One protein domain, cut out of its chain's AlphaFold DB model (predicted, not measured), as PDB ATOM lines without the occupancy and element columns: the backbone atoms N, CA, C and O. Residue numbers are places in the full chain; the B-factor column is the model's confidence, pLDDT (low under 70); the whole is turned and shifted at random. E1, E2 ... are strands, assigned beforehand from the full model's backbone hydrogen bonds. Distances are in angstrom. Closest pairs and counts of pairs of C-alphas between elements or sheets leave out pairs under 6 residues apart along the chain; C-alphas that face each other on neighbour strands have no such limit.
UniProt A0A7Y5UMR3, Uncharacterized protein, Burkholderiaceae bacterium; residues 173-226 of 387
ATOM      1  N   ASN A 173      37.430 -33.593  11.766       90.44
ATOM      2  CA  ASN A 173      37.239 -32.414  12.610       90.44
ATOM      3  C   ASN A 173      38.559 -32.082  13.328       90.44
ATOM      4  O   ASN A 173      39.133 -32.958  13.977       90.44
ATOM      5  N   PHE A 174      39.028 -30.839  13.210       88.69
ATOM      6  CA  PHE A 174      40.283 -30.384  13.817       88.69
ATOM      7  C   PHE A 174      40.125 -29.858  15.250       88.69
ATOM      8  O   PHE A 174      41.121 -29.651  15.937       88.69
ATOM      9  N   GLY A 175      38.892 -29.664  15.727       84.75
ATOM     10  CA  GLY A 175      38.604 -29.190  17.087       84.75
ATOM     11  C   GLY A 175      38.615 -27.666  17.258       84.75
ATOM     12  O   GLY A 175      38.238 -27.180  18.319       84.75
ATOM     13  N   ASP A 176      38.959 -26.908  16.218       86.62
ATOM     14  CA  ASP A 176      38.981 -25.435  16.191       86.62
ATOM     15  C   ASP A 176      37.702 -24.813  15.591       86.62
ATOM     16  O   ASP A 176      37.605 -23.602  15.401       86.62
ATOM     17  N   GLY A 177      36.703 -25.643  15.279       86.25
ATOM     18  CA  GLY A 177      35.501 -25.224  14.554       86.25
ATOM     19  C   GLY A 177      35.594 -25.404  13.037       86.25
ATOM     20  O   GLY A 177      34.639 -25.053  12.336       86.25
ATOM     21  N   THR A 178      36.672 -26.008  12.533       91.88
ATOM     22  CA  THR A 178      36.818 -26.400  11.130       91.88
ATOM     23  C   THR A 178      36.958 -27.915  10.950       91.88
ATOM     24  O   THR A 178      37.244 -28.663  11.893       91.88
ATOM     25  N   SER A 179      36.680 -28.394   9.736       92.31
ATOM     26  CA  SER A 179      36.930 -29.783   9.332       92.31
ATOM     27  C   SER A 179      37.662 -29.829   7.998       92.31
ATOM     28  O   SER A 179      37.287 -29.115   7.074       92.31
ATOM     29  N   GLY A 180      38.658 -30.698   7.866       93.12
ATOM     30  CA  GLY A 180      39.366 -30.943   6.612       93.12
ATOM     31  C   GLY A 180      38.833 -32.172   5.888       93.12
ATOM     32  O   GLY A 180      38.613 -33.214   6.503       93.12
ATOM     33  N   PHE A 181      38.655 -32.066   4.576       94.31
ATOM     34  CA  PHE A 181      38.343 -33.193   3.706       94.31
ATOM     35  C   PHE A 181      39.271 -33.193   2.493       94.31
ATOM     36  O   PHE A 181      39.291 -32.250   1.704       94.31
ATOM     37  N   ARG A 182      40.027 -34.274   2.347       93.06
ATOM     38  CA  ARG A 182      40.765 -34.659   1.152       93.06
ATOM     39  C   ARG A 182      39.800 -35.423   0.234       93.06
ATOM     40  O   ARG A 182      39.475 -36.571   0.555       93.06
ATOM     41  N   PRO A 183      39.328 -34.827  -0.876       92.25
ATOM     42  CA  PRO A 183      38.540 -35.558  -1.857       92.25
ATOM     43  C   PRO A 183      39.367 -36.675  -2.522       92.25
ATOM     44  O   PRO A 183      40.605 -36.607  -2.510       92.25
ATOM     45  N   PRO A 184      38.703 -37.685  -3.117       89.25
ATOM     46  CA  PRO A 184      39.361 -38.778  -3.825       89.25
ATOM     47  C   PRO A 184      40.249 -38.248  -4.954       89.25
ATOM     48  O   PRO A 184      39.774 -37.620  -5.898       89.25
ATOM     49  N   GLN A 185      41.556 -38.468  -4.838       87.88
ATOM     50  CA  GLN A 185      42.557 -37.968  -5.780       87.88
ATOM     51  C   GLN A 185      43.833 -38.829  -5.730       87.88
ATOM     52  O   GLN A 185      44.055 -39.517  -4.722       87.88
ATOM     53  N   PRO A 186      44.685 -38.787  -6.776       80.19
ATOM     54  CA  PRO A 186      45.947 -39.529  -6.821       80.19
ATOM     55  C   PRO A 186      46.882 -39.231  -5.636       80.19
ATOM     56  O   PRO A 186      46.744 -38.219  -4.943       80.19
ATOM     57  N   ALA A 187      47.849 -40.121  -5.399       73.31
ATOM     58  CA  ALA A 187      48.895 -39.905  -4.400       73.31
ATOM     59  C   ALA A 187      49.869 -38.795  -4.847       73.31
ATOM     60  O   ALA A 187      50.226 -38.724  -6.023       73.31
ATOM     61  N   GLY A 188      50.297 -37.939  -3.911       71.50
ATOM     62  CA  GLY A 188      51.165 -36.781  -4.162       71.50
ATOM     63  C   GLY A 188      50.729 -35.549  -3.366       71.50
ATOM     64  O   GLY A 188      49.980 -35.675  -2.398       71.50
ATOM     65  N   THR A 189      51.174 -34.354  -3.775       74.31
ATOM     66  CA  THR A 189      50.640 -33.088  -3.245       74.31
ATOM     67  C   THR A 189      49.165 -32.986  -3.612       74.31
ATOM     68  O   THR A 189      48.808 -32.784  -4.771       74.31
ATOM     69  N   ALA A 190      48.320 -33.181  -2.607       86.44
ATOM     70  CA  ALA A 190      46.884 -33.322  -2.741       86.44
ATOM     71  C   ALA A 190      46.172 -32.098  -2.169       86.44
ATOM     72  O   ALA A 190      46.647 -31.471  -1.225       86.44
ATOM     73  N   VAL A 191      45.002 -31.789  -2.714       92.81
ATOM     74  CA  VAL A 191      44.150 -30.704  -2.231       92.81
ATOM     75  C   VAL A 191      43.325 -31.170  -1.031       92.81
ATOM     76  O   VAL A 191      42.787 -32.277  -1.022       92.81
ATOM     77  N   VAL A 192      43.173 -30.304  -0.034       95.12
ATOM     78  CA  VAL A 192      42.259 -30.449   1.101       95.12
ATOM     79  C   VAL A 192      41.312 -29.264   1.116       95.12
ATOM     80  O   VAL A 192      41.732 -28.108   1.078       95.12
ATOM     81  N   TRP A 193      40.022 -29.552   1.209       95.50
ATOM     82  CA  TRP A 193      38.993 -28.552   1.442       95.50
ATOM     83  C   TRP A 193      38.759 -28.404   2.935       95.50
ATOM     84  O   TRP A 193      38.471 -29.384   3.626       95.50
ATOM     85  N   VAL A 194      38.869 -27.177   3.434       95.12
ATOM     86  CA  VAL A 194      38.612 -26.858   4.836       95.12
ATOM     87  C   VAL A 194      37.237 -26.223   4.952       95.12
ATOM     88  O   VAL A 194      36.942 -25.204   4.329       95.12
ATOM     89  N   PHE A 195      36.397 -26.847   5.765       93.12
ATOM     90  CA  PHE A 195      35.015 -26.480   6.000       93.12
ATOM     91  C   PHE A 195      34.883 -25.700   7.298       93.12
ATOM     92  O   PHE A 195      35.445 -26.088   8.321       93.12
ATOM     93  N   ASN A 196      34.038 -24.676   7.299       90.50
ATOM     94  CA  ASN A 196      33.505 -24.120   8.534       90.50
ATOM     95  C   ASN A 196      32.420 -25.062   9.084       90.50
ATOM     96  O   ASN A 196      31.421 -25.320   8.411       90.50
ATOM     97  N   ASN A 197      32.573 -25.559  10.316       87.31
ATOM     98  CA  ASN A 197      31.661 -26.564  10.876       87.31
ATOM     99  C   ASN A 197      30.238 -26.039  11.121       87.31
ATOM    100  O   ASN A 197      29.311 -26.843  11.238       87.31
ATOM    101  N   VAL A 198      30.048 -24.717  11.191       83.81
ATOM    102  CA  VAL A 198      28.743 -24.074  11.400       83.81
ATOM    103  C   VAL A 198      28.014 -23.873  10.072       83.81
ATOM    104  O   VAL A 198      26.864 -24.287   9.927       83.81
ATOM    105  N   THR A 199      28.667 -23.254   9.088       84.50
ATOM    106  CA  THR A 199      28.031 -22.915   7.802       84.50
ATOM    107  C   THR A 199      28.102 -24.054   6.787       84.50
ATOM    108  O   THR A 199      27.252 -24.145   5.904       84.50
ATOM    109  N   GLY A 200      29.075 -24.959   6.920       85.75
ATOM    110  CA  GLY A 200      29.383 -25.997   5.937       85.75
ATOM    111  C   GLY A 200      30.043 -25.465   4.662       85.75
ATOM    112  O   GLY A 200      30.236 -26.226   3.720       85.75
ATOM    113  N   LEU A 201      30.375 -24.172   4.606       89.56
ATOM    114  CA  LEU A 201      31.114 -23.595   3.487       89.56
ATOM    115  C   LEU A 201      32.564 -24.066   3.520       89.56
ATOM    116  O   LEU A 201      33.172 -24.126   4.587       89.56
ATOM    117  N   ILE A 202      33.116 -24.334   2.341       93.38
ATOM    118  CA  ILE A 202      34.552 -24.506   2.151       93.38
ATOM    119  C   ILE A 202      35.156 -23.103   2.180       93.38
ATOM    120  O   ILE A 202      34.908 -22.298   1.281       93.38
ATOM    121  N   THR A 203      35.888 -22.795   3.245       92.69
ATOM    122  CA  THR A 203      36.484 -21.475   3.494       92.69
ATOM    123  C   THR A 203      37.912 -21.373   2.997       92.69
ATOM    124  O   THR A 203      38.401 -20.270   2.766       92.69
ATOM    125  N   SER A 204      38.590 -22.510   2.848       93.44
ATOM    126  CA  SER A 204      39.915 -22.538   2.258       93.44
ATOM    127  C   SER A 204      40.206 -23.836   1.524       93.44
ATOM    128  O   SER A 204      39.641 -24.896   1.811       93.44
ATOM    129  N   VAL A 205      41.104 -23.716   0.554       94.75
ATOM    130  CA  VAL A 205      41.654 -24.826  -0.217       94.75
ATOM    131  C   VAL A 205      43.148 -24.874   0.075       94.75
ATOM    132  O   VAL A 205      43.867 -23.923  -0.231       94.75
ATOM    133  N   CYS A 206      43.587 -25.949   0.719       95.25
ATOM    134  CA  CYS A 206      44.959 -26.176   1.165       95.25
ATOM    135  C   CYS A 206      45.580 -27.360   0.427       95.25
ATOM    136  O   CYS A 206      44.877 -28.145  -0.202       95.25
ATOM    137  N   ASN A 207      46.887 -27.526   0.570       94.38
ATOM    138  CA  ASN A 207      47.625 -28.703   0.140       94.38
ATOM    139  C   ASN A 207      47.984 -29.581   1.341       94.38
ATOM    140  O   ASN A 207      48.156 -29.082   2.455       94.38
ATOM    141  N   THR A 208      48.142 -30.877   1.104       92.94
ATOM    142  CA  THR A 208      48.628 -31.855   2.081       92.94
ATOM    143  C   THR A 208      49.480 -32.922   1.400       92.94
ATOM    144  O   THR A 208      49.362 -33.155   0.192       92.94
ATOM    145  N   THR A 209      50.315 -33.594   2.186       91.50
ATOM    146  CA  THR A 209      50.970 -34.858   1.817       91.50
ATOM    147  C   THR A 209      50.246 -36.078   2.385       91.50
ATOM    148  O   THR A 209      50.553 -37.202   1.994       91.50
ATOM    149  N   GLU A 210      49.287 -35.875   3.291       90.56
ATOM    150  CA  GLU A 210      48.506 -36.956   3.890       90.56
ATOM    151  C   GLU A 210      47.616 -37.639   2.852       90.56
ATOM    152  O   GLU A 210      46.981 -36.997   2.009       90.56
ATOM    153  N   ILE A 211      47.543 -38.966   2.931       86.44
ATOM    154  CA  ILE A 211      46.803 -39.786   1.964       86.44
ATOM    155  C   ILE A 211      45.388 -40.085   2.475       86.44
ATOM    156  O   ILE A 211      44.447 -40.149   1.679       86.44
ATOM    157  N   ASN A 212      45.196 -40.189   3.793       87.88
ATOM    158  CA  ASN A 212      43.898 -40.484   4.392       87.88
ATOM    159  C   ASN A 212      43.304 -39.262   5.080       87.88
ATOM    160  O   ASN A 212      43.997 -38.483   5.728       87.88
ATOM    161  N   ASN A 213      41.977 -39.157   5.032       90.12
ATOM    162  CA  ASN A 213      41.264 -38.136   5.791       90.12
ATOM    163  C   ASN A 213      41.477 -38.269   7.308       90.12
ATOM    164  O   ASN A 213      41.569 -37.260   7.996       90.12
ATOM    165  N   ALA A 214      41.581 -39.494   7.834       89.75
ATOM    166  CA  ALA A 214      41.716 -39.744   9.272       89.75
ATOM    167  C   ALA A 214      42.999 -39.150   9.887       89.75
ATOM    168  O   ALA A 214      42.976 -38.755  11.060       89.75
ATOM    169  N   ASP A 215      44.057 -39.051   9.077       89.88
ATOM    170  CA  ASP A 215      45.404 -38.624   9.463       89.88
ATOM    171  C   ASP A 215      45.613 -37.109   9.291       89.88
ATOM    172  O   ASP A 215      46.617 -36.557   9.734       89.88
ATOM    173  N   LEU A 216      44.640 -36.403   8.699       91.75
ATOM    174  CA  LEU A 216      44.716 -34.955   8.530       91.75
ATOM    175  C   LEU A 216      44.866 -34.245   9.882       91.75
ATOM    176  O   LEU A 216      44.110 -34.467  10.831       91.75
ATOM    177  N   THR A 217      45.800 -33.302   9.931       92.75
ATOM    178  CA  THR A 217      45.984 -32.367  11.043       92.75
ATOM    179  C   THR A 217      46.147 -30.954  10.497       92.75
ATOM    180  O   THR A 217      46.547 -30.781   9.347       92.75
ATOM    181  N   LEU A 218      45.879 -29.931  11.316       91.06
ATOM    182  CA  LEU A 218      46.091 -28.533  10.914       91.06
ATOM    183  C   LEU A 218      47.547 -28.259  10.512       91.06
ATOM    184  O   LEU A 218      47.787 -27.513   9.570       91.06
ATOM    185  N   ALA A 219      48.510 -28.894  11.187       92.19
ATOM    186  CA  ALA A 219      49.934 -28.745  10.894       92.19
ATOM    187  C   ALA A 219      50.347 -29.372   9.549       92.19
ATOM    188  O   ALA A 219      51.335 -28.945   8.960       92.19
ATOM    189  N   ALA A 220      49.592 -30.359   9.056       91.25
ATOM    190  CA  ALA A 220      49.835 -30.988   7.759       91.25
ATOM    191  C   ALA A 220      49.303 -30.157   6.573       91.25
ATOM    192  O   ALA A 220      49.589 -30.478   5.418       91.25
ATOM    193  N   LEU A 221      48.529 -29.095   6.833       93.31
ATOM    194  CA  LEU A 221      47.978 -28.227   5.794       93.31
ATOM    195  C   LEU A 221      48.967 -27.119   5.424       93.31
ATOM    196  O   LEU A 221      49.442 -26.369   6.272       93.31
ATOM    197  N   THR A 222      49.235 -26.972   4.130       94.75
ATOM    198  CA  THR A 222      50.149 -25.955   3.588       94.75
ATOM    199  C   THR A 222      49.509 -25.219   2.412       94.75
ATOM    200  O   THR A 222      48.548 -25.702   1.819       94.75
ATOM    201  N   GLY A 223      50.000 -24.026   2.061       93.00
ATOM    202  CA  GLY A 223      49.549 -23.310   0.856       93.00
ATOM    203  C   GLY A 223      48.050 -22.976   0.810       93.00
ATOM    204  O   GLY A 223      47.465 -22.945  -0.269       93.00
ATOM    205  N   CYS A 224      47.415 -22.763   1.965       93.88
ATOM    206  CA  CYS A 224      45.982 -22.504   2.062       93.88
ATOM    207  C   CYS A 224      45.574 -21.183   1.395       93.88
ATOM    208  O   CYS A 224      46.054 -20.113   1.764       93.88
ATOM    209  N   THR A 225      44.617 -21.256   0.473       93.38
ATOM    210  CA  THR A 225      44.003 -20.094  -0.180       93.38
ATOM    211  C   THR A 225      42.617 -19.824   0.407       93.38
ATOM    212  O   THR A 225      41.835 -20.752   0.594       93.38
ATOM    213  N   THR A 226      42.313 -18.560   0.718       90.75
ATOM    214  CA  THR A 226      41.045 -18.115   1.346       90.75
ATOM    215  C   THR A 226      40.278 -17.095   0.498       90.75
ATOM    216  O   THR A 226      39.256 -16.567   0.927       90.75
TER     217      THR A 226
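AT A GLANCE: This is residues 173 to 226 of the 387 residues of an uncharacterized protein of Burkholderiaceae bacterium (UniProt A0A7Y5UMR3). A single curled, strongly twisted sheet of four strands folds back and forth from E1 to E4, and the long link from E3 to E4, residues 209 to 221, folds back over its hollow face. The loop around Gly 188, before E2, and the turn around Val 198, after E2, lie at opposite ends of the long axis. The printed part has 54 residues with no named helix and four named strands, E1, E2, E3 and E4 in chain order, which is also the order across the antiparallel sheet. The class is all strand, although under half of the printed residues, 22 of 54, are in named elements. The whole is compact, with a radius of gyration of the C-alphas of 10.2 A, and spans 30 by 20 by 19 A, only just rounded.

IN THESE COORDINATES: After residues 173 to 177, E1 takes residues 178 to 181, 10.2 A from first to last C-alpha; C-alpha 178 is at (36.818, -26.400, 11.130). E2, residues 190 to 196, is 19.8 A long and begins with C-alpha 190 at (46.884, -33.322, -2.741). E3, residues 202 to 208, is 15.9 A long. E4, residues 222 to 225, is 9.3 A long and ends with C-alpha 225 at (44.003, -20.094, -0.180).

HOW THE PARTS SIT: The four strands form a meander, each strand the antiparallel neighbour of the one before. E1 and E2 are a hairpin, with 149 degrees between their directions; C-alphas 180 and 194, which face each other, are 4.5 A apart, and N 195 and O 179 are within hydrogen-bond range at 2.8 A. E2 and E3 are a hairpin at 150 degrees; C-alphas 191 and 207 face each other at 4.7 A, and N 192 and O 206 are within hydrogen-bond range at 2.8 A, as are N 208 and O 190 at 2.8 A. E3 and E4 are a hairpin at 153 degrees; C-alphas 206 and 224 face each other at 3.9 A, and N 207 and O 222 are within hydrogen-bond range at 2.8 A. The edge strands E1 and E4 are apart. From edge to edge the strands' lines turn by 73 degrees and the way across the sheet turns by 71 degrees.

THE WHOLE: The two C-alphas farthest apart, those of Gly 188 and Val 198, are 30.1 A from each other. The printed part has no cut. The link from E1 to E2 is short, with 8 residues; that from E2 to E3 is tight, with 5; that from E3 to E4 is long, with 13. The mean pLDDT of the printed part is 89.8, and no printed residue is under 70.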